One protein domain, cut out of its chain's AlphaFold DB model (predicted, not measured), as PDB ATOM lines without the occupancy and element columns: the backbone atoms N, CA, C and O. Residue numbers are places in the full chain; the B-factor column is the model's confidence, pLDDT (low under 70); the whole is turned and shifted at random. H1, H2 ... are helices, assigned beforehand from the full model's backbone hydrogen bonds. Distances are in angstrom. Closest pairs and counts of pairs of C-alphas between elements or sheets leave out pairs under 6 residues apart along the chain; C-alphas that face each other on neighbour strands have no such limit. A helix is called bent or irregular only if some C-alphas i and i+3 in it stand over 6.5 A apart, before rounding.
ATOM      1  N   LYS A  11     -40.068   0.689 -19.826       84.12
ATOM      2  CA  LYS A  11     -41.153  -0.263 -20.157       84.12
ATOM      3  C   LYS A  11     -40.813  -1.177 -21.344       84.12
ATOM      4  O   LYS A  11     -41.031  -2.382 -21.273       84.12
ATOM      5  N   LYS A  12     -40.210  -0.625 -22.408       85.25
ATOM      6  CA  LYS A  12     -39.771  -1.385 -23.597       85.25
ATOM      7  C   LYS A  12     -38.720  -2.448 -23.248       85.25
ATOM      8  O   LYS A  12     -38.756  -3.535 -23.803       85.25
ATOM      9  N   ASN A  13     -37.809  -2.155 -22.328       89.00
ATOM     10  CA  ASN A  13     -36.718  -3.050 -21.948       89.00
ATOM     11  C   ASN A  13     -37.165  -4.119 -20.947       89.00
ATOM     12  O   ASN A  13     -36.745  -5.265 -21.078       89.00
ATOM     13  N   VAL A  14     -38.094  -3.787 -20.046       90.31
ATOM     14  CA  VAL A  14     -38.790  -4.778 -19.206       90.31
ATOM     15  C   VAL A  14     -39.578  -5.760 -20.072       90.31
ATOM     16  O   VAL A  14     -39.487  -6.963 -19.865       90.31
ATOM     17  N   PHE A  15     -40.293  -5.272 -21.091       91.69
ATOM     18  CA  PHE A  15     -40.991  -6.149 -22.031       91.69
ATOM     19  C   PHE A  15     -40.029  -7.094 -22.763       91.69
ATOM     20  O   PHE A  15     -40.279  -8.293 -22.812       91.69
ATOM     21  N   ILE A  16     -38.914  -6.576 -23.297       93.94
ATOM     22  CA  ILE A  16     -37.886  -7.405 -23.953       93.94
ATOM     23  C   ILE A  16     -37.353  -8.465 -22.979       93.94
ATOM     24  O   ILE A  16     -37.201  -9.619 -23.364       93.94
ATOM     25  N   ALA A  17     -37.111  -8.091 -21.721       94.94
ATOM     26  CA  ALA A  17     -36.654  -9.023 -20.699       94.94
ATOM     27  C   ALA A  17     -37.675 -10.139 -20.434       94.94
ATOM     28  O   ALA A  17     -37.297 -11.303 -20.428       94.94
ATOM     29  N   ILE A  18     -38.960  -9.807 -20.267       95.38
ATOM     30  CA  ILE A  18     -40.035 -10.796 -20.065       95.38
ATOM     31  C   ILE A  18     -40.152 -11.722 -21.278       95.38
ATOM     32  O   ILE A  18     -40.242 -12.937 -21.119       95.38
ATOM     33  N   LEU A  19     -40.104 -11.152 -22.485       96.25
ATOM     34  CA  LEU A  19     -40.152 -11.907 -23.728       96.25
ATOM     35  C   LEU A  19     -39.039 -12.967 -23.741       96.25
ATOM     36  O   LEU A  19     -39.329 -14.156 -23.811       96.25
ATOM     37  N   PHE A  20     -37.776 -12.584 -23.569       97.38
ATOM     38  CA  PHE A  20     -36.670 -13.548 -23.601       97.38
ATOM     39  C   PHE A  20     -36.543 -14.418 -22.342       97.38
ATOM     40  O   PHE A  20     -36.008 -15.520 -22.422       97.38
ATOM     41  N   LEU A  21     -37.128 -14.019 -21.212       96.94
ATOM     42  CA  LEU A  21     -37.301 -14.910 -20.062       96.94
ATOM     43  C   LEU A  21     -38.258 -16.074 -20.385       96.94
ATOM     44  O   LEU A  21     -38.088 -17.178 -19.872       96.94
ATOM     45  N   SER A  22     -39.231 -15.854 -21.274       96.12
ATOM     46  CA  SER A  22     -40.136 -16.896 -21.777       96.12
ATOM     47  C   SER A  22     -39.572 -17.708 -22.951       96.12
ATOM     48  O   SER A  22     -40.257 -18.596 -23.449       96.12
ATOM     49  N   PHE A  23     -38.330 -17.449 -23.383       96.88
ATOM     50  CA  PHE A  23     -37.747 -18.032 -24.596       96.88
ATOM     51  C   PHE A  23     -37.823 -19.563 -24.646       96.88
ATOM     52  O   PHE A  23     -38.397 -20.103 -25.588       96.88
ATOM     53  N   PHE A  24     -37.283 -20.267 -23.646       95.75
ATOM     54  CA  PHE A  24     -37.279 -21.734 -23.651       95.75
ATOM     55  C   PHE A  24     -38.661 -22.369 -23.452       95.75
ATOM     56  O   PHE A  24     -38.975 -23.278 -24.219       95.75
ATOM     57  N   PRO A  25     -39.523 -21.880 -22.536       95.50
ATOM     58  CA  PRO A  25     -40.909 -22.338 -22.460       95.50
ATOM     59  C   PRO A  25     -41.652 -22.210 -23.797       95.50
ATOM     60  O   PRO A  25     -42.275 -23.162 -24.262       95.50
ATOM     61  N   VAL A  26     -41.556 -21.042 -24.445       95.88
ATOM     62  CA  VAL A  26     -42.231 -20.785 -25.724       95.88
ATOM     63  C   VAL A  26     -41.639 -21.653 -26.830       95.88
ATOM     64  O   VAL A  26     -42.403 -22.242 -27.588       95.88
ATOM     65  N   ARG A  27     -40.308 -21.786 -26.909       94.94
ATOM     66  CA  ARG A  27     -39.643 -22.667 -27.882       94.94
ATOM     67  C   ARG A  27     -40.094 -24.116 -27.722       94.94
ATOM     68  O   ARG A  27     -40.480 -24.731 -28.708       94.94
ATOM     69  N   ALA A  28     -40.090 -24.640 -26.496       93.38
ATOM     70  CA  ALA A  28     -40.488 -26.017 -26.222       93.38
ATOM     71  C   ALA A  28     -41.946 -26.269 -26.623       93.38
ATOM     72  O   ALA A  28     -42.228 -27.233 -27.327       93.38
ATOM     73  N   LEU A  29     -42.874 -25.387 -26.232       93.12
ATOM     74  CA  LEU A  29     -44.285 -25.485 -26.624       93.12
ATOM     75  C   LEU A  29     -44.481 -25.346 -28.136       93.12
ATOM     76  O   LEU A  29     -45.297 -26.064 -28.710       93.12
ATOM     77  N   PHE A  30     -43.730 -24.454 -28.781       94.88
ATOM     78  CA  PHE A  30     -43.771 -24.283 -30.227       94.88
ATOM     79  C   PHE A  30     -43.329 -25.564 -30.941       94.88
ATOM     80  O   PHE A  30     -44.076 -26.067 -31.774       94.88
ATOM     81  N   TYR A  31     -42.178 -26.139 -30.578       93.81
ATOM     82  CA  TYR A  31     -41.670 -27.356 -31.223       93.81
ATOM     83  C   TYR A  31     -42.613 -28.535 -30.987       93.81
ATOM     84  O   TYR A  31     -43.036 -29.176 -31.946       93.81
ATOM     85  N   ASN A  32     -43.047 -28.737 -29.740       91.81
ATOM     86  CA  ASN A  32     -44.089 -29.694 -29.378       91.81
ATOM     87  C   ASN A  32     -45.329 -29.567 -30.278       91.81
ATOM     88  O   ASN A  32     -45.781 -30.551 -30.860       91.81
ATOM     89  N   GLY A  33     -45.856 -28.348 -30.421       91.94
ATOM     90  CA  GLY A  33     -47.022 -28.073 -31.255       91.94
ATOM     91  C   GLY A  33     -46.794 -28.394 -32.732       91.94
ATOM     92  O   GLY A  33     -47.688 -28.944 -33.370       91.94
ATOM     93  N   ILE A  34     -45.602 -28.107 -33.269       93.50
ATOM     94  CA  ILE A  34     -45.245 -28.459 -34.649       93.50
ATOM     95  C   ILE A  34     -45.183 -29.977 -34.828       93.50
ATOM     96  O   ILE A  34     -45.810 -30.480 -35.757       93.50
ATOM     97  N   TYR A  35     -44.498 -30.709 -33.945       90.75
ATOM     98  CA  TYR A  35     -44.463 -32.176 -34.000       90.75
ATOM     99  C   TYR A  35     -45.884 -32.754 -33.994       90.75
ATOM    100  O   TYR A  35     -46.261 -33.486 -34.903       90.75
ATOM    101  N   TYR A  36     -46.719 -32.341 -33.041       90.62
ATOM    102  CA  TYR A  36     -48.107 -32.797 -32.961       90.62
ATOM    103  C   TYR A  36     -48.919 -32.481 -34.226       90.62
ATOM    104  O   TYR A  36     -49.616 -33.340 -34.763       90.62
ATOM    105  N   PHE A  37     -48.816 -31.254 -34.738       92.69
ATOM    106  CA  PHE A  37     -49.565 -30.831 -35.919       92.69
ATOM    107  C   PHE A  37     -49.174 -31.620 -37.173       92.69
ATOM    108  O   PHE A  37     -50.044 -32.086 -37.909       92.69
ATOM    109  N   PHE A  38     -47.873 -31.797 -37.415       92.75
ATOM    110  CA  PHE A  38     -47.399 -32.572 -38.559       92.75
ATOM    111  C   PHE A  38     -47.747 -34.049 -38.430       92.75
ATOM    112  O   PHE A  38     -48.074 -34.679 -39.430       92.75
ATOM    113  N   ASP A  39     -47.725 -34.599 -37.221       90.69
ATOM    114  CA  ASP A  39     -48.111 -35.983 -37.000       90.69
ATOM    115  C   ASP A  39     -49.598 -36.229 -37.278       90.69
ATOM    116  O   ASP A  39     -49.947 -37.198 -37.952       90.69
ATOM    117  N   LEU A  40     -50.480 -35.325 -36.840       91.19
ATOM    118  CA  LEU A  40     -51.905 -35.408 -37.163       91.19
ATOM    119  C   LEU A  40     -52.159 -35.413 -38.675       91.19
ATOM    120  O   LEU A  40     -53.019 -36.152 -39.147       91.19
ATOM    121  N   ILE A  41     -51.419 -34.599 -39.430       93.25
ATOM    122  CA  ILE A  41     -51.618 -34.449 -40.878       93.25
ATOM    123  C   ILE A  41     -50.981 -35.594 -41.666       93.25
ATOM    124  O   ILE A  41     -51.575 -36.072 -42.628       93.25
ATOM    125  N   LEU A  42     -49.767 -36.007 -41.299       91.25
ATOM    126  CA  LEU A  42     -48.973 -36.948 -42.090       91.25
ATOM    127  C   LEU A  42     -49.166 -38.401 -41.659       91.25
ATOM    128  O   LEU A  42     -49.165 -39.282 -42.514       91.25
ATOM    129  N   ASN A  43     -49.348 -38.654 -40.361       89.81
ATOM    130  CA  ASN A  43     -49.402 -40.010 -39.812       89.81
ATOM    131  C   ASN A  43     -50.637 -40.258 -38.934       89.81
ATOM    132  O   ASN A  43     -50.666 -41.231 -38.187       89.81
ATOM    133  N   SER A  44     -51.663 -39.402 -39.007       89.19
ATOM    134  CA  SER A  44     -52.932 -39.573 -38.277       89.19
ATOM    135  C   SER A  44     -52.777 -39.756 -36.757       89.19
ATOM    136  O   SER A  44     -53.561 -40.471 -36.137       89.19
ATOM    137  N   GLY A  45     -51.768 -39.129 -36.142       84.19
ATOM    138  CA  GLY A  45     -51.571 -39.189 -34.689       84.19
ATOM    139  C   GLY A  45     -50.711 -40.359 -34.188       84.19
ATOM    140  O   GLY A  45     -50.569 -40.530 -32.977       84.19
ATOM    141  N   VAL A  46     -50.153 -41.188 -35.080       86.25
ATOM    142  CA  VAL A  46     -49.353 -42.367 -34.693       86.25
ATOM    143  C   VAL A  46     -48.127 -41.975 -33.869       86.25
ATOM    144  O   VAL A  46     -47.853 -42.618 -32.856       86.25
ATOM    145  N   VAL A  47     -47.409 -40.910 -34.246       84.38
ATOM    146  CA  VAL A  47     -46.229 -40.468 -33.492       84.38
ATOM    147  C   VAL A  47     -46.639 -39.875 -32.153       84.38
ATOM    148  O   VAL A  47     -45.975 -40.138 -31.168       84.38
ATOM    149  N   SER A  48     -47.739 -39.131 -32.079       84.00
ATOM    150  CA  SER A  48     -48.244 -38.472 -30.866       84.00
ATOM    151  C   SER A  48     -48.785 -39.461 -29.839       84.00
ATOM    152  O   SER A  48     -48.817 -39.153 -28.653       84.00
ATOM    153  N   ASN A  49     -49.172 -40.662 -30.272       81.75
ATOM    154  CA  ASN A  49     -49.500 -41.758 -29.361       81.75
ATOM    155  C   ASN A  49     -48.256 -42.316 -28.651       81.75
ATOM    156  O   ASN A  49     -48.368 -42.840 -27.545       81.75
ATOM    157  N   ILE A  50     -47.085 -42.201 -29.283       77.38
ATOM    158  CA  ILE A  50     -45.788 -42.643 -28.751       77.38
ATOM    159  C   ILE A  50     -45.075 -41.478 -28.041       77.38
ATOM    160  O   ILE A  50     -44.441 -41.644 -27.003       77.38
ATOM    161  N   TYR A  51     -45.202 -40.271 -28.588       71.19
ATOM    162  CA  TYR A  51     -44.546 -39.060 -28.135       71.19
ATOM    163  C   TYR A  51     -45.269 -38.428 -26.952       71.19
ATOM    164  O   TYR A  51     -46.408 -37.980 -27.064       71.19
ATOM    165  N   SER A  52     -44.560 -38.271 -25.834       71.94
ATOM    166  CA  SER A  52     -45.015 -37.378 -24.770       71.94
ATOM    167  C   SER A  52     -44.443 -35.973 -24.965       71.94
ATOM    168  O   SER A  52     -43.223 -35.789 -25.047       71.94
ATOM    169  N   PHE A  53     -45.336 -34.977 -25.017       79.81
ATOM    170  CA  PHE A  53     -44.960 -33.568 -24.926       79.81
ATOM    171  C   PHE A  53     -44.025 -33.357 -23.740       79.81
ATOM    172  O   PHE A  53     -44.380 -33.670 -22.605       79.81
ATOM    173  N   ASN A  54     -42.846 -32.802 -24.003       84.69
ATOM    174  CA  ASN A  54     -41.829 -32.639 -22.974       84.69
ATOM    175  C   ASN A  54     -41.165 -31.264 -23.025       84.69
ATOM    176  O   ASN A  54     -41.278 -30.510 -23.995       84.69
ATOM    177  N   TYR A  55     -40.450 -30.942 -21.954       86.50
ATOM    178  CA  TYR A  55     -39.791 -29.656 -21.778       86.50
ATOM    179  C   TYR A  55     -38.638 -29.386 -22.747       86.50
ATOM    180  O   TYR A  55     -38.227 -28.235 -22.894       86.50
ATOM    181  N   MET A  56     -38.118 -30.407 -23.424       85.31
ATOM    182  CA  MET A  56     -37.093 -30.232 -24.451       85.31
ATOM    183  C   MET A  56     -37.693 -29.863 -25.807       85.31
ATOM    184  O   MET A  56     -37.002 -29.265 -26.626       85.31
ATOM    185  N   GLY A  57     -38.989 -30.132 -26.005       79.06
ATOM    186  CA  GLY A  57     -39.712 -29.810 -27.234       79.06
ATOM    187  C   GLY A  57     -39.419 -30.759 -28.392       79.06
ATOM    188  O   GLY A  57     -39.850 -30.481 -29.502       79.06
ATOM    189  N   ASN A  58     -38.714 -31.864 -28.143       74.81
ATOM    190  CA  ASN A  58     -38.290 -32.829 -29.155       74.81
ATOM    191  C   ASN A  58     -38.652 -34.251 -28.720       74.81
ATOM    192  O   ASN A  58     -38.690 -34.539 -27.522       74.81
ATOM    193  N   LEU A  59     -38.820 -35.161 -29.684       67.12
ATOM    194  CA  LEU A  59     -38.842 -36.608 -29.434       67.12
ATOM    195  C   LEU A  59     -37.540 -37.029 -28.747       67.12
ATOM    196  O   LEU A  59     -36.463 -36.936 -29.332       67.12
ATOM    197  N   MET A  60     -37.646 -37.447 -27.486       61.94
ATOM    198  CA  MET A  60     -36.523 -37.880 -26.664       61.94
ATOM    199  C   MET A  60     -36.812 -39.256 -26.082       61.94
ATOM    200  O   MET A  60     -37.931 -39.507 -25.644       61.94
ATOM    201  N   GLY A  61     -35.770 -40.087 -26.062       62.28
ATOM    202  CA  GLY A  61     -35.786 -41.446 -25.533       62.28
ATOM    203  C   GLY A  61     -35.563 -42.493 -26.628       62.28
ATOM    204  O   GLY A  61     -36.163 -42.457 -27.702       62.28
ATOM    205  N   CYS A  62     -34.605 -43.398 -26.392       71.06
ATOM    206  CA  CYS A  62     -34.220 -44.413 -27.376       71.06
ATOM    207  C   CYS A  62     -35.377 -45.370 -27.687       71.06
ATOM    208  O   CYS A  62     -35.506 -45.812 -28.827       71.06
ATOM    209  N   LEU A  63     -36.212 -45.661 -26.687       77.69
ATOM    210  CA  LEU A  63     -37.365 -46.546 -26.818       77.69
ATOM    211  C   LEU A  63     -38.454 -45.905 -27.675       77.69
ATOM    212  O   LEU A  63     -38.980 -46.548 -28.572       77.69
ATOM    213  N   GLU A  64     -38.742 -44.627 -27.466       78.12
ATOM    214  CA  GLU A  64     -39.728 -43.860 -28.218       78.12
ATOM    215  C   GLU A  64     -39.290 -43.700 -29.674       78.12
ATOM    216  O   GLU A  64     -40.078 -43.919 -30.591       78.12
ATOM    217  N   ILE A  65     -38.010 -43.385 -29.909       78.69
ATOM    218  CA  ILE A  65     -37.450 -43.319 -31.266       78.69
ATOM    219  C   ILE A  65     -37.564 -44.682 -31.952       78.69
ATOM    220  O   ILE A  65     -37.973 -44.745 -33.113       78.69
ATOM    221  N   GLN A  66     -37.244 -45.769 -31.245       81.50
ATOM    222  CA  GLN A  66     -37.381 -47.122 -31.773       81.50
ATOM    223  C   GLN A  66     -38.844 -47.465 -32.083       81.50
ATOM    224  O   GLN A  66     -39.125 -47.947 -33.173       81.50
ATOM    225  N   GLN A  67     -39.783 -47.162 -31.189       85.56
ATOM    226  CA  GLN A  67     -41.214 -47.403 -31.398       85.56
ATOM    227  C   GLN A  67     -41.760 -46.610 -32.589       85.56
ATOM    228  O   GLN A  67     -42.526 -47.144 -33.388       85.56
ATOM    229  N   VAL A  68     -41.336 -45.354 -32.765       84.88
ATOM    230  CA  VAL A  68     -41.690 -44.561 -33.954       84.88
ATOM    231  C   VAL A  68     -41.107 -45.196 -35.218       84.88
ATOM    232  O   VAL A  68     -41.782 -45.254 -36.247       84.88
ATOM    233  N   GLN A  69     -39.874 -45.704 -35.148       86.56
ATOM    234  CA  GLN A  69     -39.229 -46.401 -36.258       86.56
ATOM    235  C   GLN A  69     -39.946 -47.714 -36.608       86.56
ATOM    236  O   GLN A  69     -40.087 -48.030 -37.786       86.56
ATOM    237  N   GLU A  70     -40.426 -48.459 -35.614       88.94
ATOM    238  CA  GLU A  70     -41.215 -49.682 -35.795       88.94
ATOM    239  C   GLU A  70     -42.605 -49.379 -36.373       88.94
ATOM    240  O   GLU A  70     -43.065 -50.088 -37.266       88.94
ATOM    241  N   ALA A  71     -43.248 -48.298 -35.923       87.88
ATOM    242  CA  ALA A  71     -44.587 -47.917 -36.362       87.88
ATOM    243  C   ALA A  71     -44.620 -47.333 -37.785       87.88
ATOM    244  O   ALA A  71     -45.547 -47.612 -38.544       87.88
ATOM    245  N   LEU A  72     -43.630 -46.512 -38.156       87.62
ATOM    246  CA  LEU A  72     -43.612 -45.799 -39.440       87.62
ATOM    247  C   LEU A  72     -42.597 -46.354 -40.452       87.62
ATOM    248  O   LEU A  72     -42.617 -45.959 -41.621       87.62
ATOM    249  N   GLY A  73     -41.678 -47.228 -40.036       87.62
ATOM    250  CA  GLY A  73     -40.615 -47.751 -40.892       87.62
ATOM    251  C   GLY A  73     -39.779 -46.633 -41.527       87.62
ATOM    252  O   GLY A  73     -39.279 -45.731 -40.856       87.62
ATOM    253  N   ALA A  74     -39.646 -46.657 -42.856       78.12
ATOM    254  CA  ALA A  74     -38.951 -45.605 -43.606       78.12
ATOM    255  C   ALA A  74     -39.624 -44.218 -43.491       78.12
ATOM    256  O   ALA A  74     -38.951 -43.197 -43.656       78.12
ATOM    257  N   GLY A  75     -40.922 -44.171 -43.165       85.50
ATOM    258  CA  GLY A  75     -41.688 -42.940 -42.969       85.50
ATOM    259  C   GLY A  75     -41.251 -42.128 -41.748       85.50
ATOM    260  O   GLY A  75     -41.380 -40.907 -41.766       85.50
ATOM    261  N   ALA A  76     -40.647 -42.759 -40.733       84.94
ATOM    262  CA  ALA A  76     -40.138 -42.065 -39.547       84.94
ATOM    263  C   ALA A  76     -39.064 -41.028 -39.914       84.94
ATOM    264  O   ALA A  76     -39.166 -39.856 -39.553       84.94
ATOM    265  N   ASN A  77     -38.064 -41.433 -40.705       83.94
ATOM    266  CA  ASN A  77     -36.993 -40.542 -41.159       83.94
ATOM    267  C   ASN A  77     -37.536 -39.373 -41.994       83.94
ATOM    268  O   ASN A  77     -37.070 -38.241 -41.859       83.94
ATOM    269  N   MET A  78     -38.534 -39.642 -42.840       87.31
ATOM    270  CA  MET A  78     -39.188 -38.613 -43.644       87.31
ATOM    271  C   MET A  78     -39.950 -37.621 -42.762       87.31
ATOM    272  O   MET A  78     -39.789 -36.415 -42.933       87.31
ATOM    273  N   TYR A  79     -40.716 -38.110 -41.786       89.81
ATOM    274  CA  TYR A  79     -41.432 -37.281 -40.822       89.81
ATOM    275  C   TYR A  79     -40.482 -36.349 -40.056       89.81
ATOM    276  O   TYR A  79     -40.676 -35.133 -40.066       89.81
ATOM    277  N   TYR A  80     -39.407 -36.893 -39.472       86.44
ATOM    278  CA  TYR A  80     -38.411 -36.089 -38.759       86.44
ATOM    279  C   TYR A  80     -37.752 -35.050 -39.664       86.44
ATOM    280  O   TYR A  80     -37.597 -33.901 -39.256       86.44
ATOM    281  N   SER A  81     -37.409 -35.423 -40.900       88.50
ATOM    282  CA  SER A  81     -36.825 -34.488 -41.861       88.50
ATOM    283  C   SER A  81     -37.791 -33.362 -42.229       88.50
ATOM    284  O   SER A  81     -37.360 -32.217 -42.315       88.50
ATOM    285  N   ILE A  82     -39.079 -33.653 -42.436       91.31
ATOM    286  CA  ILE A  82     -40.085 -32.630 -42.757       91.31
ATOM    287  C   ILE A  82     -40.228 -31.646 -41.598       91.31
ATOM    288  O   ILE A  82     -40.161 -30.436 -41.819       91.31
ATOM    289  N   VAL A  83     -40.394 -32.153 -40.372       92.06
ATOM    290  CA  VAL A  83     -40.556 -31.310 -39.180       92.06
ATOM    291  C   VAL A  83     -39.315 -30.447 -38.956       92.06
ATOM    292  O   VAL A  83     -39.435 -29.236 -38.771       92.06
ATOM    293  N   PHE A  84     -38.125 -31.043 -39.039       90.75
ATOM    294  CA  PHE A  84     -36.858 -30.335 -38.877       90.75
ATOM    295  C   PHE A  84     -36.690 -29.210 -39.909       90.75
ATOM    296  O   PHE A  84     -36.481 -28.053 -39.538       90.75
ATOM    297  N   ASN A  85     -36.888 -29.519 -41.194       92.69
ATOM    298  CA  ASN A  85     -36.772 -28.540 -42.278       92.69
ATOM    299  C   ASN A  85     -37.825 -27.427 -42.154       92.69
ATOM    300  O   ASN A  85     -37.558 -26.271 -42.486       92.69
ATOM    301  N   PHE A  86     -39.026 -27.743 -41.659       95.44
ATOM    302  CA  PHE A  86     -40.058 -26.742 -41.396       95.44
ATOM    303  C   PHE A  86     -39.645 -25.775 -40.280       95.44
ATOM    304  O   PHE A  86     -39.772 -24.560 -40.445       95.44
ATOM    305  N   LEU A  87     -39.117 -26.286 -39.162       94.75
ATOM    306  CA  LEU A  87     -38.622 -25.451 -38.061       94.75
ATOM    307  C   LEU A  87     -37.473 -24.544 -38.523       94.75
ATOM    308  O   LEU A  87     -37.492 -23.340 -38.244       94.75
ATOM    309  N   PHE A  88     -36.532 -25.088 -39.304       95.25
ATOM    310  CA  PHE A  88     -35.489 -24.299 -39.961       95.25
ATOM    311  C   PHE A  88     -36.091 -23.196 -40.841       95.25
ATOM    312  O   PHE A  88     -35.708 -22.031 -40.715       95.25
ATOM    313  N   LEU A  89     -37.069 -23.529 -41.691       97.12
ATOM    314  CA  LEU A  89     -37.701 -22.579 -42.605       97.12
ATOM    315  C   LEU A  89     -38.387 -21.429 -41.857       97.12
ATOM    316  O   LEU A  89     -38.229 -20.271 -42.247       97.12
ATOM    317  N   VAL A  90     -39.111 -21.714 -40.771       96.94
ATOM    318  CA  VAL A  90     -39.758 -20.684 -39.938       96.94
ATOM    319  C   VAL A  90     -38.724 -19.713 -39.369       96.94
ATOM    320  O   VAL A  90     -38.897 -18.491 -39.469       96.94
ATOM    321  N   SER A  91     -37.627 -20.228 -38.815       96.69
ATOM    322  CA  SER A  91     -36.540 -19.401 -38.282       96.69
ATOM    323  C   SER A  91     -35.846 -18.600 -39.383       96.69
ATOM    324  O   SER A  91     -35.628 -17.394 -39.235       96.69
ATOM    325  N   PHE A  92     -35.548 -19.237 -40.516       97.88
ATOM    326  CA  PHE A  92     -34.895 -18.607 -41.657       97.88
ATOM    327  C   PHE A  92     -35.734 -17.455 -42.226       97.88
ATOM    328  O   PHE A  92     -35.245 -16.329 -42.362       97.88
ATOM    329  N   LEU A  93     -37.025 -17.693 -42.475       98.25
ATOM    330  CA  LEU A  93     -37.961 -16.667 -42.934       98.25
ATOM    331  C   LEU A  93     -38.105 -15.539 -41.911       98.25
ATOM    332  O   LEU A  93     -38.113 -14.370 -42.299       98.25
ATOM    333  N   SER A  94     -38.148 -15.854 -40.615       98.06
ATOM    334  CA  SER A  94     -38.174 -14.837 -39.555       98.06
ATOM    335  C   SER A  94     -36.949 -13.921 -39.624       98.06
ATOM    336  O   SER A  94     -37.088 -12.699 -39.539       98.06
ATOM    337  N   GLY A  95     -35.763 -14.486 -39.868       97.56
ATOM    338  CA  GLY A  95     -34.530 -13.730 -40.086       97.56
ATOM    339  C   GLY A  95     -34.569 -12.856 -41.342       97.56
ATOM    340  O   GLY A  95     -34.262 -11.665 -41.268       97.56
ATOM    341  N   LEU A  96     -35.021 -13.388 -42.482       97.88
ATOM    342  CA  LEU A  96     -35.163 -12.609 -43.721       97.88
ATOM    343  C   LEU A  96     -36.152 -11.444 -43.571       97.88
ATOM    344  O   LEU A  96     -35.865 -10.315 -43.987       97.88
ATOM    345  N   ILE A  97     -37.306 -11.694 -42.946       97.44
ATOM    346  CA  ILE A  97     -38.313 -10.665 -42.667       97.44
ATOM    347  C   ILE A  97     -37.723  -9.606 -41.731       97.44
ATOM    348  O   ILE A  97     -37.904  -8.411 -41.973       97.44
ATOM    349  N   LEU A  98     -36.974 -10.015 -40.702       96.94
ATOM    350  CA  LEU A  98     -36.299  -9.099 -39.787       96.94
ATOM    351  C   LEU A  98     -35.298  -8.194 -40.524       96.94
ATOM    352  O   LEU A  98     -35.340  -6.975 -40.343       96.94
ATOM    353  N   ILE A  99     -34.458  -8.761 -41.399       95.88
ATOM    354  CA  ILE A  99     -33.509  -8.001 -42.231       95.88
ATOM    355  C   ILE A  99     -34.257  -6.956 -43.060       95.88
ATOM    356  O   ILE A  99     -33.898  -5.776 -43.040       95.88
ATOM    357  N   LYS A 100     -35.312  -7.373 -43.771       95.44
ATOM    358  CA  LYS A 100     -36.107  -6.480 -44.622       95.44
ATOM    359  C   LYS A 100     -36.707  -5.328 -43.813       95.44
ATOM    360  O   LYS A 100     -36.585  -4.174 -44.216       95.44
ATOM    361  N   ARG A 101     -37.308  -5.631 -42.658       95.00
ATOM    362  CA  ARG A 101     -37.981  -4.637 -41.807       95.00
ATOM    363  C   ARG A 101     -37.021  -3.601 -41.237       95.00
ATOM    364  O   ARG A 101     -37.366  -2.423 -41.206       95.00
ATOM    365  N   ILE A 102     -35.829  -4.018 -40.812       92.94
ATOM    366  CA  ILE A 102     -34.825  -3.100 -40.254       92.94
ATOM    367  C   ILE A 102     -34.217  -2.229 -41.351       92.94
ATOM    368  O   ILE A 102     -34.002  -1.045 -41.135       92.94
ATOM    369  N   LYS A 103     -34.006  -2.767 -42.558       90.31
ATOM    370  CA  LYS A 103     -33.557  -1.946 -43.694       90.31
ATOM    371  C   LYS A 103     -34.586  -0.879 -44.094       90.31
ATOM    372  O   LYS A 103     -34.192   0.180 -44.561       90.31
ATOM    373  N   SER A 104     -35.883  -1.138 -43.903       88.25
ATOM    374  CA  SER A 104     -36.954  -0.179 -44.217       88.25
ATOM    375  C   SER A 104     -37.316   0.792 -43.087       88.25
ATOM    376  O   SER A 104     -38.092   1.715 -43.318       88.25
ATOM    377  N   SER A 105     -36.841   0.578 -41.856       82.75
ATOM    378  CA  SER A 105     -37.274   1.359 -40.691       82.75
ATOM    379  C   SER A 105     -36.146   1.576 -39.689       82.75
ATOM    380  O   SER A 105     -35.459   0.640 -39.295       82.75
ATOM    381  N   ASN A 106     -36.023   2.811 -39.201       71.69
ATOM    382  CA  ASN A 106     -35.016   3.182 -38.206       71.69
ATOM    383  C   ASN A 106     -35.381   2.787 -36.758       71.69
ATOM    384  O   ASN A 106     -34.560   2.999 -35.864       71.69
ATOM    385  N   ASP A 107     -36.572   2.222 -36.493       82.44
ATOM    386  CA  ASP A 107     -36.946   1.740 -35.151       82.44
ATOM    387  C   ASP A 107     -37.110   0.216 -35.083       82.44
ATOM    388  O   ASP A 107     -37.749  -0.442 -35.909       82.44
ATOM    389  N   PHE A 108     -36.573  -0.356 -34.009       90.25
ATOM    390  CA  PHE A 108     -36.738  -1.754 -33.664       90.25
ATOM    391  C   PHE A 108     -38.035  -1.943 -32.868       90.25
ATOM    392  O   PHE A 108     -38.069  -1.865 -31.631       90.25
ATOM    393  N   SER A 109     -39.119  -2.144 -33.620       91.81
ATOM    394  CA  SER A 109     -40.473  -2.390 -33.108       91.81
ATOM    395  C   SER A 109     -40.590  -3.698 -32.305       91.81
ATOM    396  O   SER A 109     -39.708  -4.553 -32.352       91.81
ATOM    397  N   LEU A 110     -41.705  -3.885 -31.588       90.69
ATOM    398  CA  LEU A 110     -41.988  -5.126 -30.849       90.69
ATOM    399  C   LEU A 110     -42.013  -6.361 -31.757       90.69
ATOM    400  O   LEU A 110     -41.441  -7.387 -31.405       90.69
ATOM    401  N   ILE A 111     -42.593  -6.237 -32.953       94.38
ATOM    402  CA  ILE A 111     -42.625  -7.313 -33.956       94.38
ATOM    403  C   ILE A 111     -41.202  -7.769 -34.306       94.38
ATOM    404  O   ILE A 111     -40.955  -8.960 -34.451       94.38
ATOM    405  N   ASN A 112     -40.242  -6.843 -34.379       96.12
ATOM    406  CA  ASN A 112     -38.853  -7.189 -34.675       96.12
ATOM    407  C   ASN A 112     -38.212  -8.006 -33.534       96.12
ATOM    408  O   ASN A 112     -37.375  -8.862 -33.806       96.12
ATOM    409  N   TRP A 113     -38.617  -7.795 -32.273       96.44
ATOM    410  CA  TRP A 113     -38.151  -8.610 -31.139       96.44
ATOM    411  C   TRP A 113     -38.741 -10.021 -31.167       96.44
ATOM    412  O   TRP A 113     -38.012 -10.975 -30.911       96.44
ATOM    413  N   PHE A 114     -40.014 -10.165 -31.543       96.75
ATOM    414  CA  PHE A 114     -40.626 -11.477 -31.768       96.75
ATOM    415  C   PHE A 114     -39.966 -12.230 -32.927       96.75
ATOM    416  O   PHE A 114     -39.618 -13.394 -32.775       96.75
ATOM    417  N   LEU A 115     -39.723 -11.561 -34.059       97.50
ATOM    418  CA  LEU A 115     -39.006 -12.160 -35.190       97.50
ATOM    419  C   LEU A 115     -37.587 -12.586 -34.800       97.50
ATOM    420  O   LEU A 115     -37.136 -13.649 -35.215       97.50
ATOM    421  N   LEU A 116     -36.895 -11.787 -33.979       97.88
ATOM    422  CA  LEU A 116     -35.580 -12.145 -33.454       97.88
ATOM    423  C   LEU A 116     -35.650 -13.369 -32.537       97.88
ATOM    424  O   LEU A 116     -34.787 -14.232 -32.639       97.88
ATOM    425  N   MET A 117     -36.659 -13.466 -31.669       97.44
ATOM    426  CA  MET A 117     -36.893 -14.651 -30.840       97.44
ATOM    427  C   MET A 117     -37.133 -15.898 -31.696       97.44
ATOM    428  O   MET A 117     -36.448 -16.892 -31.483       97.44
ATOM    429  N   LEU A 118     -38.049 -15.834 -32.669       97.44
ATOM    430  CA  LEU A 118     -38.353 -16.962 -33.556       97.44
ATOM    431  C   LEU A 118     -37.117 -17.401 -34.343       97.44
ATOM    432  O   LEU A 118     -36.778 -18.575 -34.339       97.44
ATOM    433  N   PHE A 119     -36.385 -16.453 -34.937       98.19
ATOM    434  CA  PHE A 119     -35.100 -16.739 -35.582       98.19
ATOM    435  C   PHE A 119     -34.106 -17.409 -34.619       98.19
ATOM    436  O   PHE A 119     -33.353 -18.304 -35.001       98.19
ATOM    437  N   SER A 120     -34.115 -16.985 -33.355       97.62
ATOM    438  CA  SER A 120     -33.187 -17.475 -32.343       97.62
ATOM    439  C   SER A 120     -33.477 -18.912 -31.894       97.62
ATOM    440  O   SER A 120     -32.605 -19.510 -31.271       97.62
ATOM    441  N   PHE A 121     -34.639 -19.496 -32.227       95.94
ATOM    442  CA  PHE A 121     -34.922 -20.910 -31.960       95.94
ATOM    443  C   PHE A 121     -33.928 -21.815 -32.691       95.94
ATOM    444  O   PHE A 121     -33.190 -22.550 -32.037       95.94
ATOM    445  N   SER A 122     -33.808 -21.667 -34.014       95.81
ATOM    446  CA  SER A 122     -32.813 -22.431 -34.780       95.81
ATOM    447  C   SER A 122     -31.385 -21.926 -34.591       95.81
ATOM    448  O   SER A 122     -30.446 -22.668 -34.860       95.81
ATOM    449  N   LEU A 123     -31.173 -20.686 -34.123       97.00
ATOM    450  CA  LEU A 123     -29.828 -20.244 -33.734       97.00
ATOM    451  C   LEU A 123     -29.326 -21.015 -32.515       97.00
ATOM    452  O   LEU A 123     -28.156 -21.383 -32.476       97.00
ATOM    453  N   PHE A 124     -30.197 -21.263 -31.538       95.25
ATOM    454  CA  PHE A 124     -29.854 -22.106 -30.401       95.25
ATOM    455  C   PHE A 124     -29.523 -23.532 -30.858       95.25
ATOM    456  O   PHE A 124     -28.460 -24.029 -30.497       95.25
ATOM    457  N   ASP A 125     -30.352 -24.128 -31.727       93.31
ATOM    458  CA  ASP A 125     -30.089 -25.459 -32.307       93.31
ATOM    459  C   ASP A 125     -28.746 -25.513 -33.042       93.31
ATOM    460  O   ASP A 125     -27.969 -26.449 -32.872       93.31
ATOM    461  N   ALA A 126     -28.440 -24.479 -33.832       95.44
ATOM    462  CA  ALA A 126     -27.175 -24.378 -34.541       95.44
ATOM    463  C   ALA A 126     -25.992 -24.322 -33.564       95.44
ATOM    464  O   ALA A 126     -25.013 -25.043 -33.743       95.44
ATOM    465  N   LEU A 127     -26.075 -23.491 -32.520       94.88
ATOM    466  CA  LEU A 127     -25.025 -23.395 -31.504       94.88
ATOM    467  C   LEU A 127     -24.835 -24.724 -30.765       94.88
ATOM    468  O   LEU A 127     -23.699 -25.165 -30.608       94.88
ATOM    469  N   GLU A 128     -25.922 -25.378 -30.358       91.25
ATOM    470  CA  GLU A 128     -25.884 -26.701 -29.733       91.25
ATOM    471  C   GLU A 128     -25.227 -27.733 -30.661       91.25
ATOM    472  O   GLU A 128     -24.306 -28.440 -30.248       91.25
ATOM    473  N   PHE A 129     -25.612 -27.757 -31.939       90.56
ATOM    474  CA  PHE A 129     -25.018 -28.642 -32.934       90.56
ATOM    475  C   PHE A 129     -23.515 -28.404 -33.104       90.56
ATOM    476  O   PHE A 129     -22.746 -29.361 -33.077       90.56
ATOM    477  N   PHE A 130     -23.072 -27.154 -33.261       92.38
ATOM    478  CA  PHE A 130     -21.654 -26.846 -33.469       92.38
ATOM    479  C   PHE A 130     -20.792 -27.118 -32.233       92.38
ATOM    480  O   PHE A 130     -19.643 -27.526 -32.384       92.38
ATOM    481  N   ILE A 131     -21.328 -26.894 -31.030       90.75
ATOM    482  CA  ILE A 131     -20.577 -27.042 -29.777       90.75
ATOM    483  C   ILE A 131     -20.555 -28.502 -29.315       90.75
ATOM    484  O   ILE A 131     -19.501 -28.995 -28.923       90.75
ATOM    485  N   MET A 132     -21.699 -29.189 -29.356       86.69
ATOM    486  CA  MET A 132     -21.859 -30.513 -28.746       86.69
ATOM    487  C   MET A 132     -21.778 -31.644 -29.775       86.69
ATOM    488  O   MET A 132     -21.090 -32.642 -29.563       86.69
ATOM    489  N   SER A 133     -22.463 -31.501 -30.911       83.75
ATOM    490  CA  SER A 133     -22.666 -32.611 -31.851       83.75
ATOM    491  C   SER A 133     -21.564 -32.712 -32.902       83.75
ATOM    492  O   SER A 133     -21.068 -33.800 -33.177       83.75
ATOM    493  N   LEU A 134     -21.144 -31.593 -33.493       85.38
ATOM    494  CA  LEU A 134     -20.191 -31.589 -34.599       85.38
ATOM    495  C   LEU A 134     -18.835 -32.227 -34.238       85.38
ATOM    496  O   LEU A 134     -18.368 -33.038 -35.041       85.38
ATOM    497  N   PRO A 135     -18.219 -31.951 -33.065       84.56
ATOM    498  CA  PRO A 135     -16.949 -32.574 -32.698       84.56
ATOM    499  C   PRO A 135     -17.031 -34.103 -32.677       84.56
ATOM    500  O   PRO A 135     -16.207 -34.770 -33.300       84.56
ATOM    501  N   SER A 136     -18.080 -34.656 -32.057       78.75
ATOM    502  CA  SER A 136     -18.276 -36.109 -31.988       78.75
ATOM    503  C   SER A 136     -18.523 -36.720 -33.371       78.75
ATOM    504  O   SER A 136     -17.971 -37.767 -33.706       78.75
ATOM    505  N   ILE A 137     -19.290 -36.054 -34.239       79.56
ATOM    506  CA  ILE A 137     -19.540 -36.556 -35.596       79.56
ATOM    507  C   ILE A 137     -18.240 -36.603 -36.419       79.56
ATOM    508  O   ILE A 137     -18.056 -37.542 -37.202       79.56
ATOM    509  N   ILE A 138     -17.358 -35.611 -36.266       79.00
ATOM    510  CA  ILE A 138     -16.053 -35.576 -36.941       79.00
ATOM    511  C   ILE A 138     -15.167 -36.719 -36.434       79.00
ATOM    512  O   ILE A 138     -14.633 -37.472 -37.247       79.00
ATOM    513  N   GLU A 139     -15.059 -36.878 -35.114       79.00
ATOM    514  CA  GLU A 139     -14.208 -37.887 -34.474       79.00
ATOM    515  C   GLU A 139     -14.575 -39.317 -34.897       79.00
ATOM    516  O   GLU A 139     -13.706 -40.110 -35.254       79.00
ATOM    517  N   PHE A 140     -15.870 -39.631 -34.975       73.00
ATOM    518  CA  PHE A 140     -16.346 -40.958 -35.384       73.00
ATOM    519  C   PHE A 140     -16.496 -41.131 -36.909       73.00
ATOM    520  O   PHE A 140     -17.128 -42.089 -37.373       73.00
ATOM    521  N   GLY A 141     -15.955 -40.210 -37.721       63.28
ATOM    522  CA  GLY A 141     -16.023 -40.265 -39.190       63.28
ATOM    523  C   GLY A 141     -17.460 -40.282 -39.734       63.28
ATOM    524  O   GLY A 141     -17.735 -40.806 -40.816       63.28
ATOM    525  N   GLY A 142     -18.405 -39.760 -38.953       62.91
ATOM    526  CA  GLY A 142     -19.837 -39.912 -39.163       62.91
ATOM    527  C   GLY A 142     -20.445 -38.921 -40.153       62.91
ATOM    528  O   GLY A 142     -21.581 -39.137 -40.577       62.91
ATOM    529  N   LEU A 143     -19.724 -37.854 -40.511       60.50
ATOM    530  CA  LEU A 143     -20.172 -36.846 -41.482       60.50
ATOM    531  C   LEU A 143     -20.350 -37.460 -42.874       60.50
ATOM    532  O   LEU A 143     -21.376 -37.263 -43.512       60.50
ATOM    533  N   PHE A 144     -19.399 -38.277 -43.323       54.62
ATOM    534  CA  PHE A 144     -19.399 -38.841 -44.678       54.62
ATOM    535  C   PHE A 144     -20.365 -40.015 -44.879       54.62
ATOM    536  O   PHE A 144     -20.567 -40.449 -46.007       54.62
ATOM    537  N   LYS A 145     -20.970 -40.533 -43.803       59.81
ATOM    538  CA  LYS A 145     -21.827 -41.729 -43.857       59.81
ATOM    539  C   LYS A 145     -23.323 -41.421 -43.942       59.81
ATOM    540  O   LYS A 145     -24.092 -42.313 -44.275       59.81
ATOM    541  N   VAL A 146     -23.749 -40.196 -43.615       70.12
ATOM    542  CA  VAL A 146     -25.175 -39.866 -43.450       70.12
ATOM    543  C   VAL A 146     -25.503 -38.520 -44.094       70.12
ATOM    544  O   VAL A 146     -25.163 -37.468 -43.558       70.12
ATOM    545  N   THR A 147     -26.237 -38.544 -45.208       73.19
ATOM    546  CA  THR A 147     -26.655 -37.343 -45.956       73.19
ATOM    547  C   THR A 147     -27.420 -36.336 -45.090       73.19
ATOM    548  O   THR A 147     -27.190 -35.137 -45.201       73.19
ATOM    549  N   ALA A 148     -28.265 -36.800 -44.162       75.00
ATOM    550  CA  ALA A 148     -29.015 -35.922 -43.259       75.00
ATOM    551  C   ALA A 148     -28.110 -35.036 -42.377       75.00
ATOM    552  O   ALA A 148     -28.469 -33.904 -42.063       75.00
ATOM    553  N   ARG A 149     -26.904 -35.507 -42.024       80.69
ATOM    554  CA  ARG A 149     -25.943 -34.720 -41.233       80.69
ATOM    555  C   ARG A 149     -25.327 -33.580 -42.042       80.69
ATOM    556  O   ARG A 149     -25.046 -32.529 -41.475       80.69
ATOM    557  N   TRP A 150     -25.157 -33.762 -43.354       81.88
ATOM    558  CA  TRP A 150     -24.728 -32.689 -44.255       81.88
ATOM    559  C   TRP A 150     -25.791 -31.613 -44.402       81.88
ATOM    560  O   TRP A 150     -25.463 -30.432 -44.339       81.88
ATOM    561  N   VAL A 151     -27.054 -32.017 -44.559       85.56
ATOM    562  CA  VAL A 151     -28.178 -31.076 -44.632       85.56
ATOM    563  C   VAL A 151     -28.229 -30.228 -43.361       85.56
ATOM    564  O   VAL A 151     -28.154 -29.007 -43.455       85.56
ATOM    565  N   ALA A 152     -28.206 -30.862 -42.183       87.31
ATOM    566  CA  ALA A 152     -28.188 -30.150 -40.905       87.31
ATOM    567  C   ALA A 152     -26.975 -29.210 -40.765       87.31
ATOM    568  O   ALA A 152     -27.129 -28.064 -40.349       87.31
ATOM    569  N   LEU A 153     -25.772 -29.651 -41.160       90.62
ATOM    570  CA  LEU A 153     -24.575 -28.804 -41.138       90.62
ATOM    571  C   LEU A 153     -24.744 -27.553 -42.015       90.62
ATOM    572  O   LEU A 153     -24.386 -26.457 -41.584       90.62
ATOM    573  N   ILE A 154     -25.278 -27.700 -43.230       92.44
ATOM    574  CA  ILE A 154     -25.504 -26.582 -44.156       92.44
ATOM    575  C   ILE A 154     -26.548 -25.622 -43.582       92.44
ATOM    576  O   ILE A 154     -26.291 -24.421 -43.500       92.44
ATOM    577  N   GLU A 155     -27.696 -26.135 -43.144       94.06
ATOM    578  CA  GLU A 155     -28.783 -25.329 -42.583       94.06
ATOM    579  C   GLU A 155     -28.327 -24.545 -41.350       94.06
ATOM    580  O   GLU A 155     -28.495 -23.324 -41.283       94.06
ATOM    581  N   PHE A 156     -27.648 -25.199 -40.409       95.69
ATOM    582  CA  PHE A 156     -27.114 -24.528 -39.227       95.69
ATOM    583  C   PHE A 156     -25.989 -23.546 -39.553       95.69
ATOM    584  O   PHE A 156     -25.923 -22.480 -38.935       95.69
ATOM    585  N   SER A 157     -25.154 -23.830 -40.556       96.06
ATOM    586  CA  SER A 157     -24.166 -22.860 -41.050       96.06
ATOM    587  C   SER A 157     -24.847 -21.605 -41.600       96.06
ATOM    588  O   SER A 157     -24.416 -20.493 -41.300       96.06
ATOM    589  N   ILE A 158     -25.942 -21.757 -42.356       97.50
ATOM    590  CA  ILE A 158     -26.732 -20.631 -42.876       97.50
ATOM    591  C   ILE A 158     -27.304 -19.798 -41.726       97.50
ATOM    592  O   ILE A 158     -27.172 -18.571 -41.744       97.50
ATOM    593  N   ILE A 159     -27.896 -20.431 -40.707       98.00
ATOM    594  CA  ILE A 159     -28.426 -19.721 -39.534       98.00
ATOM    595  C   ILE A 159     -27.320 -18.959 -38.799       98.00
ATOM    596  O   ILE A 159     -27.502 -17.782 -38.479       98.00
ATOM    597  N   LEU A 160     -26.164 -19.588 -38.571       97.25
ATOM    598  CA  LEU A 160     -25.035 -18.965 -37.881       97.25
ATOM    599  C   LEU A 160     -24.507 -17.747 -38.655       97.25
ATOM    600  O   LEU A 160     -24.357 -16.661 -38.091       97.25
ATOM    601  N   LEU A 161     -24.281 -17.900 -39.962       97.88
ATOM    602  CA  LEU A 161     -23.842 -16.809 -40.833       97.88
ATOM    603  C   LEU A 161     -24.870 -15.674 -40.869       97.88
ATOM    604  O   LEU A 161     -24.497 -14.501 -40.808       97.88
ATOM    605  N   MET A 162     -26.163 -16.004 -40.901       97.88
ATOM    606  CA  MET A 162     -27.223 -15.004 -40.852       97.88
ATOM    607  C   MET A 162     -27.272 -14.283 -39.501       97.88
ATOM    608  O   MET A 162     -27.481 -13.071 -39.481       97.88
ATOM    609  N   ALA A 163     -27.021 -14.971 -38.383       97.69
ATOM    610  CA  ALA A 163     -26.929 -14.350 -37.061       97.69
ATOM    611  C   ALA A 163     -25.748 -13.375 -36.975       97.69
ATOM    612  O   ALA A 163     -25.911 -12.253 -36.493       97.69
ATOM    613  N   ILE A 164     -24.582 -13.765 -37.502       97.62
ATOM    614  CA  ILE A 164     -23.397 -12.902 -37.596       97.62
ATOM    615  C   ILE A 164     -23.713 -11.679 -38.467       97.62
ATOM    616  O   ILE A 164     -23.479 -10.545 -38.049       97.62
ATOM    617  N   TYR A 165     -24.302 -11.877 -39.646       97.50
ATOM    618  CA  TYR A 165     -24.688 -10.783 -40.539       97.50
ATOM    619  C   TYR A 165     -25.695  -9.829 -39.881       97.50
ATOM    620  O   TYR A 165     -25.501  -8.611 -39.892       97.50
ATOM    621  N   LEU A 166     -26.742 -10.367 -39.247       96.75
ATOM    622  CA  LEU A 166     -27.726  -9.589 -38.499       96.75
ATOM    623  C   LEU A 166     -27.056  -8.764 -37.404       96.75
ATOM    624  O   LEU A 166     -27.261  -7.552 -37.329       96.75
ATOM    625  N   PHE A 167     -26.232  -9.408 -36.578       96.69
ATOM    626  CA  PHE A 167     -25.616  -8.752 -35.442       96.69
ATOM    627  C   PHE A 167     -24.620  -7.692 -35.883       96.69
ATOM    628  O   PHE A 167     -24.743  -6.558 -35.447       96.69
ATOM    629  N   TYR A 168     -23.657  -8.001 -36.749       96.19
ATOM    630  CA  TYR A 168     -22.587  -7.058 -37.076       96.19
ATOM    631  C   TYR A 168     -23.013  -5.996 -38.088       96.19
ATOM    632  O   TYR A 168     -22.708  -4.819 -37.867       96.19
ATOM    633  N   ILE A 169     -23.749  -6.382 -39.135       95.50
ATOM    634  CA  ILE A 169     -24.052  -5.515 -40.282       95.50
ATOM    635  C   ILE A 169     -25.411  -4.824 -40.143       95.50
ATOM    636  O   ILE A 169     -25.504  -3.624 -40.390       95.50
ATOM    637  N   ILE A 170     -26.465  -5.545 -39.746       94.62
ATOM    638  CA  ILE A 170     -27.841  -5.010 -39.775       94.62
ATOM    639  C   ILE A 170     -28.209  -4.251 -38.498       94.62
ATOM    640  O   ILE A 170     -28.825  -3.187 -38.562       94.62
ATOM    641  N   PHE A 171     -27.866  -4.770 -37.319       95.12
ATOM    642  CA  PHE A 171     -28.271  -4.143 -36.064       95.12
ATOM    643  C   PHE A 171     -27.463  -2.877 -35.765       95.12
ATOM    644  O   PHE A 171     -26.232  -2.870 -35.678       95.12
ATOM    645  N   TYR A 172     -28.183  -1.786 -35.512       92.81
ATOM    646  CA  TYR A 172     -27.600  -0.540 -35.035       92.81
ATOM    647  C   TYR A 172     -27.209  -0.641 -33.552       92.81
ATOM    648  O   TYR A 172     -27.683  -1.500 -32.803       92.81
ATOM    649  N   LYS A 173     -26.326   0.262 -33.104       92.06
ATOM    650  CA  LYS A 173     -25.655   0.196 -31.790       92.06
ATOM    651  C   LYS A 173     -26.613  -0.021 -30.613       92.06
ATOM    652  O   LYS A 173     -26.313  -0.812 -29.726       92.06
ATOM    653  N   SER A 174     -27.766   0.648 -30.599       89.69
ATOM    654  CA  SER A 174     -28.697   0.534 -29.469       89.69
ATOM    655  C   SER A 174     -29.338  -0.857 -29.349       89.69
ATOM    656  O   SER A 174     -29.562  -1.322 -28.233       89.69
ATOM    657  N   VAL A 175     -29.579  -1.546 -30.471       93.31
ATOM    658  CA  VAL A 175     -30.120  -2.915 -30.490       93.31
ATOM    659  C   VAL A 175     -29.056  -3.895 -30.024       93.31
ATOM    660  O   VAL A 175     -29.333  -4.694 -29.136       93.31
ATOM    661  N   LYS A 176     -27.819  -3.766 -30.525       94.94
ATOM    662  CA  LYS A 176     -26.663  -4.562 -30.074       94.94
ATOM    663  C   LYS A 176     -26.503  -4.509 -28.555       94.94
ATOM    664  O   LYS A 176     -26.395  -5.543 -27.908       94.94
ATOM    665  N   VAL A 177     -26.563  -3.309 -27.976       92.31
ATOM    666  CA  VAL A 177     -26.464  -3.115 -26.520       92.31
ATOM    667  C   VAL A 177     -27.610  -3.810 -25.778       92.31
ATOM    668  O   VAL A 177     -27.361  -4.473 -24.778       92.31
ATOM    669  N   ARG A 178     -28.856  -3.710 -26.260       93.69
ATOM    670  CA  ARG A 178     -29.994  -4.418 -25.642       93.69
ATOM    671  C   ARG A 178     -29.870  -5.933 -25.774       93.69
ATOM    672  O   ARG A 178     -30.220  -6.640 -24.836       93.69
ATOM    673  N   ILE A 179     -29.348  -6.430 -26.894       95.56
ATOM    674  CA  ILE A 179     -29.098  -7.861 -27.071       95.56
ATOM    675  C   ILE A 179     -28.085  -8.344 -26.030       95.56
ATOM    676  O   ILE A 179     -28.358  -9.286 -25.296       95.56
ATOM    677  N   LEU A 180     -26.950  -7.653 -25.912       95.19
ATOM    678  CA  LEU A 180     -25.874  -8.043 -25.003       95.19
ATOM    679  C   LEU A 180     -26.250  -7.905 -23.522       95.19
ATOM    680  O   LEU A 180     -25.869  -8.748 -22.719       95.19
ATOM    681  N   LEU A 181     -26.977  -6.847 -23.148       94.31
ATOM    682  CA  LEU A 181     -27.249  -6.532 -21.740       94.31
ATOM    683  C   LEU A 181     -28.592  -7.048 -21.220       94.31
ATOM    684  O   LEU A 181     -28.775  -7.108 -20.008       94.31
ATOM    685  N   ILE A 182     -29.545  -7.365 -22.100       94.38
ATOM    686  CA  ILE A 182     -30.890  -7.804 -21.705       94.38
ATOM    687  C   ILE A 182     -31.177  -9.179 -22.287       94.38
ATOM    688  O   ILE A 182     -31.405 -10.112 -21.525       94.38
ATOM    689  N   VAL A 183     -31.142  -9.322 -23.615       96.38
ATOM    690  CA  VAL A 183     -31.563 -10.562 -24.286       96.38
ATOM    691  C   VAL A 183     -30.694 -11.745 -23.871       96.38
ATOM    692  O   VAL A 183     -31.226 -12.715 -23.353       96.38
ATOM    693  N   LEU A 184     -29.370 -11.659 -24.025       95.25
ATOM    694  CA  LEU A 184     -28.480 -12.774 -23.686       95.25
ATOM    695  C   LEU A 184     -28.586 -13.182 -22.202       95.25
ATOM    696  O   LEU A 184     -28.810 -14.367 -21.950       95.25
ATOM    697  N   PRO A 185     -28.514 -12.261 -21.217       96.19
ATOM    698  CA  PRO A 185     -28.684 -12.632 -19.813       96.19
ATOM    699  C   PRO A 185     -30.059 -13.229 -19.497       96.19
ATOM    700  O   PRO A 185     -30.143 -14.207 -18.762       96.19
ATOM    701  N   THR A 186     -31.143 -12.668 -20.043       96.56
ATOM    702  CA  THR A 186     -32.503 -13.162 -19.755       96.56
ATOM    703  C   THR A 186     -32.785 -14.505 -20.413       96.56
ATOM    704  O   THR A 186     -33.371 -15.366 -19.761       96.56
ATOM    705  N   SER A 187     -32.291 -14.737 -21.631       96.62
ATOM    706  CA  SER A 187     -32.308 -16.060 -22.258       96.62
ATOM    707  C   SER A 187     -31.493 -17.070 -21.452       96.62
ATOM    708  O   SER A 187     -31.947 -18.187 -21.254       96.62
ATOM    709  N   PHE A 188     -30.323 -16.697 -20.924       95.75
ATOM    710  CA  PHE A 188     -29.538 -17.597 -20.071       95.75
ATOM    711  C   PHE A 188     -30.263 -17.945 -18.762       95.75
ATOM    712  O   PHE A 188     -30.299 -19.103 -18.360       95.75
ATOM    713  N   ILE A 189     -30.907 -16.969 -18.118       97.25
ATOM    714  CA  ILE A 189     -31.755 -17.237 -16.947       97.25
ATOM    715  C   ILE A 189     -32.917 -18.157 -17.339       97.25
ATOM    716  O   ILE A 189     -33.188 -19.122 -16.632       97.25
ATOM    717  N   SER A 190     -33.567 -17.897 -18.478       97.12
ATOM    718  CA  SER A 190     -34.623 -18.753 -19.025       97.12
ATOM    719  C   SER A 190     -34.135 -20.191 -19.215       97.12
ATOM    720  O   SER A 190     -34.833 -21.113 -18.810       97.12
ATOM    721  N   PHE A 191     -32.923 -20.384 -19.750       95.12
ATOM    722  CA  PHE A 191     -32.306 -21.700 -19.945       95.12
ATOM    723  C   PHE A 191     -32.217 -22.459 -18.623       95.12
ATOM    724  O   PHE A 191     -32.759 -23.553 -18.496       95.12
ATOM    725  N   VAL A 192     -31.578 -21.844 -17.624       95.94
ATOM    726  CA  VAL A 192     -31.359 -22.466 -16.315       95.94
ATOM    727  C   VAL A 192     -32.691 -22.755 -15.626       95.94
ATOM    728  O   VAL A 192     -32.919 -23.864 -15.156       95.94
ATOM    729  N   VAL A 193     -33.595 -21.776 -15.577       96.00
ATOM    730  CA  VAL A 193     -34.882 -21.928 -14.888       96.00
ATOM    731  C   VAL A 193     -35.760 -22.973 -15.575       96.00
ATOM    732  O   VAL A 193     -36.411 -23.763 -14.895       96.00
ATOM    733  N   TRP A 194     -35.791 -22.997 -16.907       96.06
ATOM    734  CA  TRP A 194     -36.603 -23.950 -17.651       96.06
ATOM    735  C   TRP A 194     -36.040 -25.364 -17.555       96.06
ATOM    736  O   TRP A 194     -36.730 -26.246 -17.060       96.06
ATOM    737  N   TYR A 195     -34.795 -25.593 -17.971       91.44
ATOM    738  CA  TYR A 195     -34.259 -26.953 -18.054       91.44
ATOM    739  C   TYR A 195     -33.931 -27.564 -16.691       91.44
ATOM    740  O   TYR A 195     -34.096 -28.769 -16.529       91.44
ATOM    741  N   SER A 196     -33.523 -26.765 -15.700       91.94
ATOM    742  CA  SER A 196     -33.162 -27.294 -14.377       91.94
ATOM    743  C   SER A 196     -34.332 -27.352 -13.396       91.94
ATOM    744  O   SER A 196     -34.213 -28.015 -12.368       91.94
ATOM    745  N   TYR A 197     -35.435 -26.639 -13.654       92.06
ATOM    746  CA  TYR A 197     -36.526 -26.530 -12.684       92.06
ATOM    747  C   TYR A 197     -37.919 -26.636 -13.309       92.06
ATOM    748  O   TYR A 197     -38.572 -27.663 -13.157       92.06
ATOM    749  N   LEU A 198     -38.402 -25.605 -14.009       92.94
ATOM    750  CA  LEU A 198     -39.808 -25.533 -14.428       92.94
ATOM    751  C   LEU A 198     -40.184 -26.607 -15.450       92.94
ATOM    752  O   LEU A 198     -41.217 -27.254 -15.310       92.94
ATOM    753  N   GLY A 199     -39.350 -26.798 -16.466       90.31
ATOM    754  CA  GLY A 199     -39.573 -27.727 -17.563       90.31
ATOM    755  C   GLY A 199     -39.818 -29.157 -17.081       90.31
ATOM    756  O   GLY A 199     -40.903 -29.679 -17.334       90.31
ATOM    757  N   PRO A 200     -38.883 -29.774 -16.334       89.62
ATOM    758  CA  PRO A 200     -39.062 -31.124 -15.805       89.62
ATOM    759  C   PRO A 200     -40.326 -31.317 -14.955       89.62
ATOM    760  O   PRO A 200     -40.886 -32.406 -14.958       89.62
ATOM    761  N   HIS A 201     -40.795 -30.283 -14.246       89.75
ATOM    762  CA  HIS A 201     -42.011 -30.373 -13.428       89.75
ATOM    763  C   HIS A 201     -43.297 -30.193 -14.245       89.75
ATOM    764  O   HIS A 201     -44.301 -30.839 -13.958       89.75
ATOM    765  N   LEU A 202     -43.290 -29.302 -15.240       88.06
ATOM    766  CA  LEU A 202     -44.478 -28.968 -16.031       88.06
ATOM    767  C   LEU A 202     -44.702 -29.932 -17.200       88.06
ATOM    768  O   LEU A 202     -45.844 -30.246 -17.523       88.06
ATOM    769  N   LEU A 203     -43.623 -30.371 -17.847       85.62
ATOM    770  CA  LEU A 203     -43.634 -31.229 -19.032       85.62
ATOM    771  C   LEU A 203     -42.550 -32.312 -18.891       85.62
ATOM    772  O   LEU A 203     -41.567 -32.285 -19.639       85.62
TER     773      LEU A 203
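What this domain is: This is residues 11 to 203 of the 208 residues of an uncharacterized protein of Winogradskyella eximia (UniProt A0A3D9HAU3). H5 and H7 run side by side the same way, and H6 crosses both of them on a slant through the middle of the domain; over the other side of H6 lie H1 and the first part of H8. H2 carries on from H1 and crosses over to H5, while the small helices H3 and H4 gather at the end where H5 begins. The printed part has 193 residues with eight named helices, H1 to H8 in order, and no named strand: the class is all helix, with mostly crossed packing. It is compact, with a radius of gyration of the C-alphas of 17.9 A and spans of 53 by 38 by 32 A.

How they stand to each other: Begin at the hub, H5, residues 74 to 104. Its residues 87 to 101 touch residues 112 to 122 of H6, residues 110 to 139, opposite ways at a steep tilt of 48 degrees; the closest C-alphas are those of Ser 91 and Phe 119, 4.1 A apart. H7, residues 147 to 170, touches H5 at a shallow tilt of 13 degrees, the same way, closest at the C-alphas of Ile 99 and Ile 170, 6.9 A. Residues 156 to 163 of H7 touch residues 122 to 129 of H6, closest at the C-alphas of Ala 126 and Phe 156, 4.7 A. Residues 79 to 87 of H5 touch H2, residues 23 to 42, at a steep tilt of 50 degrees, closest at the C-alphas of Tyr 35 and Val 83, 6.5 A. H4, residues 62 to 72, and H5 touch only at the corner, closest at the C-alphas of Gln 69 and Ala 76, 5.5 A. H3, residues 46 to 50, touches H4, with the C-alphas of Val 47 and Val 68 closest at 6.1 A, and residues 35 to 40 of H2, with those of Asp 39 and Val 47 closest at 6.0 A. Residues 178 to 190 of H8, residues 173 to 202, touch H1, residues 11 to 21, closest at the C-alphas of Leu 21 and Ser 190, 4.8 A. Residues 187 to 199 of H8 touch residues 23 to 25 of H2, with the C-alphas of Phe 24 and Ser 190 closest at 6.1 A. H5 and H8 are apart. Every O i to N i+4 pair is within hydrogen-bond range in H1, H2, H4 and H7, against 26 of 27 in H5, 22 of 26 in H6, 20 of 26 in H8 and 0 of 1 in H3, where 2 of 2 O i to N i+3 pairs are.

Where its parts are: Find C-alpha 11 at (-41.153, -0.263, -20.157), where H1 begins. H5 runs 45.5 A from C-alpha 74 at (-38.951, -45.605, -43.606) to C-alpha 104 at (-36.954, -0.179, -44.217). H6 is 43.1 A long, with a kink of 38 degrees near residue 132, and is only just irregular: C-alphas 131 and 134 are 6.6 A apart. H8 is 38.1 A long, with a kink of 50 degrees near residue 195, and is irregular, C-alphas 196 and 199 being 7.2 A apart; it ends at C-alpha 202, (-44.478, -28.968, -16.031). H7 measures 32.9 A and H2 28.1 A; H4, H1 and H3 are shorter, at 15.4 A, 15.1 A and 6.9 A.

The domain as a whole: The two C-alphas farthest apart are those of Glu 70 and Asn 106, 53.3 A. The printed part has no cut; the link from H3 to H4, 11 residues, is long. Look at residues 59 to 61 and 141 to 145 for pLDDT under 70; the mean of the printed part is 89.4.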